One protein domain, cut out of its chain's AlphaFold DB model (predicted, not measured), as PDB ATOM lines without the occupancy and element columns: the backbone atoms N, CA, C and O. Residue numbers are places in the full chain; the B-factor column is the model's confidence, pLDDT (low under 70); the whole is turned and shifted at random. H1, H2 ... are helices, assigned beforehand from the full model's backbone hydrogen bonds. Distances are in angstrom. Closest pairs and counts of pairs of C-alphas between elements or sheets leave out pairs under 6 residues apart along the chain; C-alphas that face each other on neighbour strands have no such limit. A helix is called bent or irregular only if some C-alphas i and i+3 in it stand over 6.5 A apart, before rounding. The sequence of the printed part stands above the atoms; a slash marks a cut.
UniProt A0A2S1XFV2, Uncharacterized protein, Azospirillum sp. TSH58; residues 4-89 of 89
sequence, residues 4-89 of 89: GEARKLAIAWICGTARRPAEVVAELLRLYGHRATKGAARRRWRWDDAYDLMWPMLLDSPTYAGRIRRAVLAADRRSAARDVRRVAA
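AT A GLANCE: This is residues 4 to 89 of the 89 residues of an uncharacterized protein of Azospirillum sp. TSH58 (UniProt A0A2S1XFV2). Look for a small helical body with one long arm: H2 and H3 lie side by side, H1 packs on H3 away from H2, and the long helix H4 turns a corner after H3, crosses H1 and runs on until its residues 80 to 87 stick out, followed by residues 88 and 89. On the body's other end, residues 32 to 46 make a long loop from the end of H2 back to the start of H3. The printed part has 86 residues with four named helices, H1, H2, H3 and H4 along the chain, and no named strand; its class is all helix. The whole is loose, with a radius of gyration of the C-alphas of 15.0 A, and elongated, spanning 50 by 28 by 18 A, where the arm of H4 adds to the length.

IN THESE COORDINATES: Find C-alpha 4 at (204.067, 321.474, 158.505); there H1 begins, and it runs through residues 4 to 16, 18.3 A from first to last C-alpha. Read on to Pro 21, where H2 takes up residues 21 to 31, over 15.3 A. Next find C-alpha 47 at (216.455, 313.737, 168.930), where H3 begins; it holds residues 47 to 60, over 20.1 A. H3 is neither bent nor irregular, but only just: C-alphas 53 and 56 are 6.3 A apart. H4, the longest helix, holds residues 62 to 87 over 37.8 A and ends at C-alpha 87, at (232.566, 312.898, 140.828).

HOW THE PARTS SIT: Start at H3, the hub, which touches the three other helices. Compare Ala 6 with Trp 55: their C-alphas, the closest of H1 and H3, are 5.3 A apart, and the two helices touch at a steep tilt of 46 degrees, opposite ways. H2 touches H3 at a shallow tilt of 30 degrees, the same way; the closest C-alphas, of Val 25 and Ala 50, are 5.1 A apart. H3 and H4 touch only at the corner by their link, with residues 57 to 59 of H3 and 64 to 65 of H4; the closest C-alphas, of Leu 58 and Ala 65, are 4.9 A apart. H4 touches H1 with its residues 65 to 75 alone, at a steep tilt of 47 degrees, the same way; the closest C-alphas, of Trp 13 and Val 72, are 5.5 A apart. The helix packing is mostly crossed, helices meeting at a steep angle, but only just, with 1 of 3 pairs at a shallow tilt. H2 is apart from H4 and from H1. In H1, H2 and H4 every O i to N i+4 pair is within hydrogen-bond range; in H3, 8 of 10 are.

THE WHOLE: The two C-alphas farthest apart, of Thr 37 and Ala 88, stand at 50.4 A. Without residues 80 to 89, which stand free, the body spans 38 by 25 by 18 A. The printed part has no cut and ends at residue 89, the chain's last. The link from H2 to H3 is long, with 15 residues; those from H1 to H2 and from H3 to H4 are tight. The mean pLDDT of the printed part is 86.7; look for values under 70 at residues 36 to 42 and 79 to 89.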
ATOM      1  N   GLY A   4     203.408 322.412 159.413       97.69
ATOM      2  CA  GLY A   4     204.067 321.474 158.505       97.69
ATOM      3  C   GLY A   4     205.427 321.973 158.006       97.69
ATOM      4  O   GLY A   4     206.375 321.195 157.913       97.69
ATOM      5  N   GLU A   5     205.561 323.270 157.722       97.69
ATOM      6  CA  GLU A   5     206.839 323.876 157.332       97.69
ATOM      7  C   GLU A   5     207.846 323.899 158.489       97.69
ATOM      8  O   GLU A   5     209.023 323.603 158.278       97.69
ATOM      9  N   ALA A   6     207.396 324.211 159.707       97.75
ATOM     10  CA  ALA A   6     208.245 324.222 160.895       97.75
ATOM     11  C   ALA A   6     208.792 322.825 161.209       97.75
ATOM     12  O   ALA A   6     209.994 322.668 161.431       97.75
ATOM     13  N   ARG A   7     207.927 321.806 161.151       98.06
ATOM     14  CA  ARG A   7     208.295 320.396 161.344       98.06
ATOM     15  C   ARG A   7     209.315 319.936 160.299       98.06
ATOM     16  O   ARG A   7     210.358 319.393 160.658       98.06
ATOM     17  N   LYS A   8     209.071 320.222 159.013       97.94
ATOM     18  CA  LYS A   8     210.021 319.917 157.922       97.94
ATOM     19  C   LYS A   8     211.370 320.606 158.132       97.94
ATOM     20  O   LYS A   8     212.411 319.977 157.959       97.94
ATOM     21  N   LEU A   9     211.362 321.878 158.534       97.75
ATOM     22  CA  LEU A   9     212.581 322.640 158.793       97.75
ATOM     23  C   LEU A   9     213.365 322.094 159.996       97.75
ATOM     24  O   LEU A   9     214.592 322.008 159.930       97.75
ATOM     25  N   ALA A  10     212.677 321.705 161.073       97.81
ATOM     26  CA  ALA A  10     213.296 321.073 162.235       97.81
ATOM     27  C   ALA A  10     213.983 319.756 161.848       97.81
ATOM     28  O   ALA A  10     215.158 319.576 162.162       97.81
ATOM     29  N   ILE A  11     213.293 318.884 161.104       97.38
ATOM     30  CA  ILE A  11     213.847 317.607 160.621       97.38
ATOM     31  C   ILE A  11     215.080 317.848 159.744       97.38
ATOM     32  O   ILE A  11     216.128 317.259 159.994       97.38
ATOM     33  N   ALA A  12     214.985 318.748 158.759       96.81
ATOM     34  CA  ALA A  12     216.103 319.061 157.869       96.81
ATOM     35  C   ALA A  12     217.343 319.527 158.651       96.81
ATOM     36  O   ALA A  12     218.464 319.104 158.372       96.81
ATOM     37  N   TRP A  13     217.147 320.364 159.672       97.19
ATOM     38  CA  TRP A  13     218.248 320.828 160.507       97.19
ATOM     39  C   TRP A  13     218.819 319.732 161.414       97.19
ATOM     40  O   TRP A  13     220.039 319.609 161.502       97.19
ATOM     41  N   ILE A  14     217.967 318.929 162.062       95.44
ATOM     42  CA  ILE A  14     218.384 317.819 162.933       95.44
ATOM     43  C   ILE A  14     219.216 316.796 162.150       95.44
ATOM     44  O   ILE A  14     220.269 316.375 162.620       95.44
ATOM     45  N   CYS A  15     218.792 316.440 160.939       93.69
ATOM     46  CA  CYS A  15     219.524 315.495 160.097       93.69
ATOM     47  C   CYS A  15     220.838 316.075 159.543       93.69
ATOM     48  O   CYS A  15     221.765 315.321 159.259       93.69
ATOM     49  N   GLY A  16     220.928 317.398 159.373       90.69
ATOM     50  CA  GLY A  16     222.093 318.069 158.783       90.69
ATOM     51  C   GLY A  16     223.108 318.631 159.785       90.69
ATOM     52  O   GLY A  16     224.165 319.125 159.380       90.69
ATOM     53  N   THR A  17     222.805 318.615 161.084       92.88
ATOM     54  CA  THR A  17     223.661 319.212 162.117       92.88
ATOM     55  C   THR A  17     224.651 318.203 162.696       92.88
ATOM     56  O   THR A  17     224.325 317.046 162.928       92.88
ATOM     57  N   ALA A  18     225.871 318.654 162.998       92.06
ATOM     58  CA  ALA A  18     226.875 317.846 163.705       92.06
ATOM     59  C   ALA A  18     226.714 317.888 165.239       92.06
ATOM     60  O   ALA A  18     227.510 317.300 165.971       92.06
ATOM     61  N   ARG A  19     225.727 318.640 165.737       91.88
ATOM     62  CA  ARG A  19     225.489 318.827 167.173       91.88
ATOM     63  C   ARG A  19     224.869 317.588 167.798       91.88
ATOM     64  O   ARG A  19     224.153 316.843 167.141       91.88
ATOM     65  N   ARG A  20     225.090 317.401 169.098       91.62
ATOM     66  CA  ARG A  20     224.468 316.316 169.868       91.62
ATOM     67  C   ARG A  20     223.085 316.735 170.386       91.62
ATOM     68  O   ARG A  20     222.929 317.903 170.751       91.62
ATOM     69  N   PRO A  21     222.118 315.807 170.550       92.69
ATOM     70  CA  PRO A  21     220.778 316.132 171.054       92.69
ATOM     71  C   PRO A  21     220.795 316.949 172.352       92.69
ATOM     72  O   PRO A  21     220.107 317.957 172.468       92.69
ATOM     73  N   ALA A  22     221.652 316.569 173.306       90.06
ATOM     74  CA  ALA A  22     221.774 317.254 174.592       90.06
ATOM     75  C   ALA A  22     222.195 318.731 174.460       90.06
ATOM     76  O   ALA A  22     221.715 319.576 175.211       90.06
ATOM     77  N   GLU A  23     223.062 319.060 173.498       90.75
ATOM     78  CA  GLU A  23     223.504 320.439 173.254       90.75
ATOM     79  C   GLU A  23     222.375 321.288 172.669       90.75
ATOM     80  O   GLU A  23     222.290 322.483 172.947       90.75
ATOM     81  N   VAL A  24     221.525 320.676 171.843       92.75
ATOM     82  CA  VAL A  24     220.373 321.330 171.214       92.75
ATOM     83  C   VAL A  24     219.267 321.554 172.235       92.75
ATOM     84  O   VAL A  24     218.816 322.684 172.396       92.75
ATOM     85  N   VAL A  25     218.889 320.517 172.987       92.12
ATOM     86  CA  VAL A  25     217.881 320.628 174.050       92.12
ATOM     87  C   VAL A  25     218.300 321.668 175.088       92.12
ATOM     88  O   VAL A  25     217.491 322.507 175.470       92.12
ATOM     89  N   ALA A  26     219.567 321.685 175.509       89.06
ATOM     90  CA  ALA A  26     220.049 322.681 176.463       89.06
ATOM     91  C   ALA A  26     219.963 324.123 175.928       89.06
ATOM     92  O   ALA A  26     219.701 325.043 176.700       89.06
ATOM     93  N   GLU A  27     220.190 324.348 174.632       91.00
ATOM     94  CA  GLU A  27     219.967 325.659 174.007       91.00
ATOM     95  C   GLU A  27     218.481 326.014 173.967       91.00
ATOM     96  O   GLU A  27     218.116 327.106 174.392       91.00
ATOM     97  N   LEU A  28     217.625 325.094 173.516       92.62
ATOM     98  CA  LEU A  28     216.182 325.316 173.416       92.62
ATOM     99  C   LEU A  28     215.567 325.621 174.783       92.62
ATOM    100  O   LEU A  28     214.844 326.599 174.921       92.62
ATOM    101  N   LEU A  29     215.925 324.859 175.818       90.44
ATOM    102  CA  LEU A  29     215.475 325.113 177.185       90.44
ATOM    103  C   LEU A  29     215.892 326.505 177.678       90.44
ATOM    104  O   LEU A  29     215.089 327.183 178.313       90.44
ATOM    105  N   ARG A  30     217.110 326.965 177.355       89.25
ATOM    106  CA  ARG A  30     217.542 328.336 177.683       89.25
ATOM    107  C   ARG A  30     216.732 329.387 176.931       89.25
ATOM    108  O   ARG A  30     216.384 330.399 177.529       89.25
ATOM    109  N   LEU A  31     216.426 329.155 175.654       91.00
ATOM    110  CA  LEU A  31     215.589 330.057 174.851       91.00
ATOM    111  C   LEU A  31     214.151 330.130 175.383       91.00
ATOM    112  O   LEU A  31     213.561 331.202 175.373       91.00
ATOM    113  N   TYR A  32     213.634 329.030 175.929       89.56
ATOM    114  CA  TYR A  32     212.368 328.988 176.670       89.56
ATOM    115  C   TYR A  32     212.452 329.589 178.089       89.56
ATOM    116  O   TYR A  32     211.466 329.594 178.819       89.56
ATOM    117  N   GLY A  33     213.614 330.095 178.516       89.44
ATOM    118  CA  GLY A  33     213.794 330.715 179.831       89.44
ATOM    119  C   GLY A  33     213.981 329.728 180.988       89.44
ATOM    120  O   GLY A  33     214.027 330.139 182.150       89.44
ATOM    121  N   HIS A  34     214.141 328.430 180.719       86.06
ATOM    122  CA  HIS A  34     214.442 327.461 181.768       86.06
ATOM    123  C   HIS A  34     215.879 327.633 182.273       86.06
ATOM    124  O   HIS A  34     216.849 327.664 181.508       86.06
ATOM    125  N   ARG A  35     216.039 327.683 183.600       73.94
ATOM    126  CA  ARG A  35     217.362 327.618 184.233       73.94
ATOM    127  C   ARG A  35     217.961 326.231 184.023       73.94
ATOM    128  O   ARG A  35     217.261 325.227 184.131       73.94
ATOM    129  N   ALA A  36     219.269 326.175 183.773       63.94
ATOM    130  CA  ALA A  36     220.015 324.924 183.688       63.94
ATOM    131  C   ALA A  36     219.968 324.203 185.046       63.94
ATOM    132  O   ALA A  36     220.790 324.440 185.928       63.94
ATOM    133  N   THR A  37     218.974 323.344 185.250       56.81
ATOM    134  CA  THR A  37     218.902 322.505 186.441       56.81
ATOM    135  C   THR A  37     219.880 321.348 186.270       56.81
ATOM    136  O   THR A  37     219.983 320.747 185.199       56.81
ATOM    137  N   LYS A  38     220.622 321.008 187.333       56.81
ATOM    138  CA  LYS A  38     221.631 319.929 187.324       56.81
ATOM    139  C   LYS A  38     221.076 318.583 186.804       56.81
ATOM    140  O   LYS A  38     221.846 317.765 186.312       56.81
ATOM    141  N   GLY A  39     219.755 318.370 186.873       58.44
ATOM    142  CA  GLY A  39     219.059 317.198 186.329       58.44
ATOM    143  C   GLY A  39     218.916 317.184 184.801       58.44
ATOM    144  O   GLY A  39     219.067 316.126 184.195       58.44
ATOM    145  N   ALA A  40     218.726 318.340 184.154       58.97
ATOM    146  CA  ALA A  40     218.658 318.431 182.693       58.97
ATOM    147  C   ALA A  40     219.993 318.043 182.035       58.97
ATOM    148  O   ALA A  40     220.005 317.482 180.948       58.97
ATOM    149  N   ALA A  41     221.122 318.262 182.714       57.53
ATOM    150  CA  ALA A  41     222.439 317.850 182.227       57.53
ATOM    151  C   ALA A  41     222.701 316.332 182.343       57.53
ATOM    152  O   ALA A  41     223.566 315.813 181.645       57.53
ATOM    153  N   ARG A  42     221.975 315.618 183.219       63.47
ATOM    154  CA  ARG A  42     222.150 314.169 183.458       63.47
ATOM    155  C   ARG A  42     221.179 313.297 182.660       63.47
ATOM    156  O   ARG A  42     221.377 312.087 182.578       63.47
ATOM    157  N   ARG A  43     220.127 313.884 182.083       76.12
ATOM    158  CA  ARG A  43     219.156 313.156 181.260       76.12
ATOM    159  C   ARG A  43     219.784 312.778 179.917       76.12
ATOM    160  O   ARG A  43     220.423 313.598 179.261       76.12
ATOM    161  N   ARG A  44     219.572 311.533 179.483       85.56
ATOM    162  CA  ARG A  44     219.974 311.061 178.152       85.56
ATOM    163  C   ARG A  44     218.974 311.560 177.104       85.56
ATOM    164  O   ARG A  44     218.042 310.843 176.754       85.56
ATOM    165  N   TRP A  45     219.160 312.799 176.656       90.19
ATOM    166  CA  TRP A  45     218.330 313.440 175.632       90.19
ATOM    167  C   TRP A  45     218.400 312.718 174.287       90.19
ATOM    168  O   TRP A  45     219.479 312.301 173.853       90.19
ATOM    169  N   ARG A  46     217.251 312.609 173.623       94.06
ATOM    170  CA  ARG A  46     217.092 312.049 172.279       94.06
ATOM    171  C   ARG A  46     216.773 313.153 171.275       94.06
ATOM    172  O   ARG A  46     216.485 314.289 171.644       94.06
ATOM    173  N   TRP A  47     216.847 312.812 169.992       95.00
ATOM    174  CA  TRP A  47     216.455 313.737 168.930       95.00
ATOM    175  C   TRP A  47     214.961 314.057 168.948       95.00
ATOM    176  O   TRP A  47     214.619 315.194 168.651       95.00
ATOM    177  N   ASP A  48     214.114 313.124 169.386       96.12
ATOM    178  CA  ASP A  48     212.674 313.363 169.551       96.12
ATOM    179  C   ASP A  48     212.409 314.485 170.570       96.12
ATOM    180  O   ASP A  48     211.678 315.422 170.268       96.12
ATOM    181  N   ASP A  49     213.111 314.486 171.716       94.19
ATOM    182  CA  ASP A  49     212.993 315.567 172.710       94.19
ATOM    183  C   ASP A  49     213.413 316.928 172.114       94.19
ATOM    184  O   ASP A  49     212.804 317.964 172.379       94.19
ATOM    185  N   ALA A  50     214.487 316.942 171.313       94.44
ATOM    186  CA  ALA A  50     214.953 318.156 170.648       94.44
ATOM    187  C   ALA A  50     213.948 318.635 169.596       94.44
ATOM    188  O   ALA A  50     213.700 319.833 169.497       94.44
ATOM    189  N   TYR A  51     213.377 317.711 168.826       97.06
ATOM    190  CA  TYR A  51     212.377 317.995 167.808       97.06
ATOM    191  C   TYR A  51     211.122 318.613 168.425       97.06
ATOM    192  O   TYR A  51     210.713 319.688 167.982       97.06
ATOM    193  N   ASP A  52     210.579 318.000 169.480       96.06
ATOM    194  CA  ASP A  52     209.360 318.450 170.162       96.06
ATOM    195  C   ASP A  52     209.500 319.853 170.759       96.06
ATOM    196  O   ASP A  52     208.544 320.623 170.767       96.06
ATOM    197  N   LEU A  53     210.703 320.221 171.206       95.00
ATOM    198  CA  LEU A  53     211.007 321.579 171.662       95.00
ATOM    199  C   LEU A  53     211.296 322.546 170.506       95.00
ATOM    200  O   LEU A  53     211.112 323.754 170.635       95.00
ATOM    201  N   MET A  54     211.811 322.056 169.382       97.06
ATOM    202  CA  MET A  54     212.305 322.911 168.309       97.06
ATOM    203  C   MET A  54     211.194 323.403 167.388       97.06
ATOM    204  O   MET A  54     211.189 324.583 167.040       97.06
ATOM    205  N   TRP A  55     210.280 322.533 166.950       97.06
ATOM    206  CA  TRP A  55     209.276 322.936 165.961       97.06
ATOM    207  C   TRP A  55     208.279 323.993 166.480       97.06
ATOM    208  O   TRP A  55     207.978 324.898 165.697       97.06
ATOM    209  N   PRO A  56     207.842 324.000 167.761       97.00
ATOM    210  CA  PRO A  56     207.014 325.087 168.284       97.00
ATOM    211  C   PRO A  56     207.806 326.397 168.369       97.00
ATOM    212  O   PRO A  56     207.355 327.422 167.873       97.00
ATOM    213  N   MET A  57     209.058 326.356 168.847       95.94
ATOM    214  CA  MET A  57     209.949 327.529 168.871       95.94
ATOM    215  C   MET A  57     210.142 328.145 167.477       95.94
ATOM    216  O   MET A  57     210.235 329.363 167.325       95.94
ATOM    217  N   LEU A  58     210.226 327.310 166.439       97.50
ATOM    218  CA  LEU A  58     210.317 327.778 165.059       97.50
ATOM    219  C   LEU A  58     209.040 328.515 164.626       97.50
ATOM    220  O   LEU A  58     209.153 329.517 163.920       97.50
ATOM    221  N   LEU A  59     207.856 328.039 165.025       96.44
ATOM    222  CA  LEU A  59     206.587 328.720 164.750       96.44
ATOM    223  C   LEU A  59     206.490 330.059 165.477       96.44
ATOM    224  O   LEU A  59     206.132 331.058 164.855       96.44
ATOM    225  N   ASP A  60     206.869 330.070 166.750       96.00
ATOM    226  CA  ASP A  60     206.702 331.224 167.632       96.00
ATOM    227  C   ASP A  60     207.743 332.323 167.371       96.00
ATOM    228  O   ASP A  60     207.503 333.499 167.643       96.00
ATOM    229  N   SER A  61     208.912 331.968 166.822       96.00
ATOM    230  CA  SER A  61     210.019 332.904 166.607       96.00
ATOM    231  C   SER A  61     210.483 332.955 165.144       96.00
ATOM    232  O   SER A  61     211.348 332.173 164.721       96.00
ATOM    233  N   PRO A  62     210.022 333.958 164.365       94.75
ATOM    234  CA  PRO A  62     210.500 334.196 163.002       94.75
ATOM    235  C   PRO A  62     212.022 334.378 162.914       94.75
ATOM    236  O   PRO A  62     212.656 333.913 161.963       94.75
ATOM    237  N   THR A  63     212.626 335.008 163.925       95.88
ATOM    238  CA  THR A  63     214.078 335.221 164.013       95.88
ATOM    239  C   THR A  63     214.830 333.904 164.162       95.88
ATOM    240  O   THR A  63     215.799 333.653 163.435       95.88
ATOM    241  N   TYR A  64     214.371 333.031 165.065       95.75
ATOM    242  CA  TYR A  64     214.960 331.710 165.253       95.75
ATOM    243  C   TYR A  64     214.799 330.854 163.991       95.75
ATOM    244  O   TYR A  64     215.776 330.274 163.508       95.75
ATOM    245  N   ALA A  65     213.611 330.870 163.377       97.50
ATOM    246  CA  ALA A  65     213.358 330.194 162.108       97.50
ATOM    247  C   ALA A  65     214.281 330.687 160.985       97.50
ATOM    248  O   ALA A  65     214.863 329.878 160.261       97.50
ATOM    249  N   GLY A  66     214.490 332.000 160.863       97.75
ATOM    250  CA  GLY A  66     215.431 332.577 159.902       97.75
ATOM    251  C   GLY A  66     216.870 332.092 160.110       97.75
ATOM    252  O   GLY A  66     217.558 331.759 159.142       97.75
ATOM    253  N   ARG A  67     217.321 331.990 161.367       97.00
ATOM    254  CA  ARG A  67     218.645 331.441 161.709       97.00
ATOM    255  C   ARG A  67     218.781 329.982 161.274       97.00
ATOM    256  O   ARG A  67     219.781 329.630 160.650       97.00
ATOM    257  N   ILE A  68     217.781 329.154 161.568       97.50
ATOM    258  CA  ILE A  68     217.793 327.726 161.229       97.50
ATOM    259  C   ILE A  68     217.737 327.506 159.713       97.50
ATOM    260  O   ILE A  68     218.530 326.719 159.201       97.50
ATOM    261  N   ARG A  69     216.917 328.265 158.970       97.69
ATOM    262  CA  ARG A  69     216.903 328.217 157.493       97.69
ATOM    263  C   ARG A  69     218.283 328.473 156.896       97.69
ATOM    264  O   ARG A  69     218.731 327.717 156.042       97.69
ATOM    265  N   ARG A  70     218.984 329.510 157.368       97.00
ATOM    266  CA  ARG A  70     220.347 329.814 156.899       97.00
ATOM    267  C   ARG A  70     221.321 328.674 157.192       97.00
ATOM    268  O   ARG A  70     222.161 328.373 156.350       97.00
ATOM    269  N   ALA A  71     221.202 328.041 158.357       94.12
ATOM    270  CA  ALA A  71     222.049 326.911 158.728       94.12
ATOM    271  C   ALA A  71     221.805 325.679 157.837       94.12
ATOM    272  O   ALA A  71     222.777 325.073 157.391       94.12
ATOM    273  N   VAL A  72     220.541 325.352 157.536       95.75
ATOM    274  CA  VAL A  72     220.177 324.263 156.610       95.75
ATOM    275  C   VAL A  72     220.733 324.537 155.213       95.75
ATOM    276  O   VAL A  72     221.501 323.734 154.695       95.75
ATOM    277  N   LEU A  73     220.484 325.728 154.661       93.62
ATOM    278  CA  LEU A  73     220.997 326.109 153.337       93.62
ATOM    279  C   LEU A  73     222.530 326.045 153.250       93.62
ATOM    280  O   LEU A  73     223.090 325.671 152.221       93.62
ATOM    281  N   ALA A  74     223.234 326.416 154.323       90.00
ATOM    282  CA  ALA A  74     224.688 326.312 154.382       90.00
ATOM    283  C   ALA A  74     225.176 324.854 154.462       90.00
ATOM    284  O   ALA A  74     226.249 324.541 153.942       90.00
ATOM    285  N   ALA A  75     224.425 323.958 155.108       86.69
ATOM    286  CA  ALA A  75     224.726 322.530 155.123       86.69
ATOM    287  C   ALA A  75     224.546 321.912 153.728       86.69
ATOM    288  O   ALA A  75     225.485 321.284 153.237       86.69
ATOM    289  N   ASP A  76     223.435 322.206 153.052       84.50
ATOM    290  CA  ASP A  76     223.134 321.686 151.711       84.50
ATOM    291  C   ASP A  76     224.195 322.095 150.682       84.50
ATOM    292  O   ASP A  76     224.691 321.263 149.921       84.50
ATOM    293  N   ARG A  77     224.641 323.360 150.711       78.50
ATOM    294  CA  ARG A  77     225.727 323.838 149.833       78.50
ATOM    295  C   ARG A  77     227.040 323.086 150.050       78.50
ATOM    296  O   ARG A  77     227.775 322.855 149.093       78.50
ATOM    297  N   ARG A  78     227.359 322.710 151.295       72.94
ATOM    298  CA  ARG A  78     228.576 321.938 151.604       72.94
ATOM    299  C   ARG A  78     228.471 320.499 151.113       72.94
ATOM    300  O   ARG A  78     229.472 319.981 150.627       72.94
ATOM    301  N   SER A  79     227.296 319.881 151.223       68.62
ATOM    302  CA  SER A  79     227.041 318.542 150.682       68.62
ATOM    303  C   SER A  79     227.174 318.539 149.158       68.62
ATOM    304  O   SER A  79     228.003 317.804 148.631       68.62
ATOM    305  N   ALA A  80     226.507 319.472 148.470       66.44
ATOM    306  CA  ALA A  80     226.605 319.612 147.016       66.44
ATOM    307  C   ALA A  80     228.054 319.829 146.536       66.44
ATOM    308  O   ALA A  80     228.505 319.201 145.580       66.44
ATOM    309  N   ALA A  81     228.829 320.672 147.229       62.38
ATOM    310  CA  ALA A  81     230.234 320.904 146.890       62.38
ATOM    311  C   ALA A  81     231.130 319.667 147.103       62.38
ATOM    312  O   ALA A  81     232.125 319.505 146.395       62.38
ATOM    313  N   ARG A  82     230.812 318.800 148.077       69.00
ATOM    314  CA  ARG A  82     231.533 317.532 148.291       69.00
ATOM    315  C   ARG A  82     231.211 316.515 147.204       69.00
ATOM    316  O   ARG A  82     232.138 315.877 146.712       69.00
ATOM    317  N   ASP A  83     229.949 316.406 146.806       69.62
ATOM    318  CA  ASP A  83     229.522 315.466 145.767       69.62
ATOM    319  C   ASP A  83     230.163 315.798 144.414       69.62
ATOM    320  O   ASP A  83     230.728 314.915 143.771       69.62
ATOM    321  N   VAL A  84     230.208 317.081 144.034       69.38
ATOM    322  CA  VAL A  84     230.902 317.530 142.811       69.38
ATOM    323  C   VAL A  84     232.388 317.157 142.833       69.38
ATOM    324  O   VAL A  84     232.912 316.654 141.843       69.38
ATOM    325  N   ARG A  85     233.075 317.350 143.968       64.75
ATOM    326  CA  ARG A  85     234.498 316.988 144.104       64.75
ATOM    327  C   ARG A  85     234.741 315.483 144.033       64.75
ATOM    328  O   ARG A  85     235.798 315.082 143.573       64.75
ATOM    329  N   ARG A  86     233.790 314.665 144.494       63.66
ATOM    330  CA  ARG A  86     233.881 313.200 144.436       63.66
ATOM    331  C   ARG A  86     233.672 312.660 143.023       63.66
ATOM    332  O   ARG A  86     234.289 311.669 142.678       63.66
ATOM    333  N   VAL A  87     232.797 313.282 142.233       67.81
ATOM    334  CA  VAL A  87     232.566 312.898 140.828       67.81
ATOM    335  C   VAL A  87     233.728 313.333 139.923       67.81
ATOM    336  O   VAL A  87     233.964 312.716 138.893       67.81
ATOM    337  N   ALA A  88     234.454 314.385 140.305       59.22
ATOM    338  CA  ALA A  88     235.581 314.925 139.542       59.22
ATOM    339  C   ALA A  88     236.958 314.307 139.884       59.22
ATOM    340  O   ALA A  88     237.960 314.787 139.354       59.22
ATOM    341  N   ALA A  89     237.019 313.311 140.775       57.06
ATOM    342  CA  ALA A  89     238.239 312.622 141.213       57.06
ATOM    343  C   ALA A  89     238.246 311.169 140.725       57.06
ATOM    344  O   ALA A  89     239.343 310.688 140.372       57.06
TER     345      ALA A  89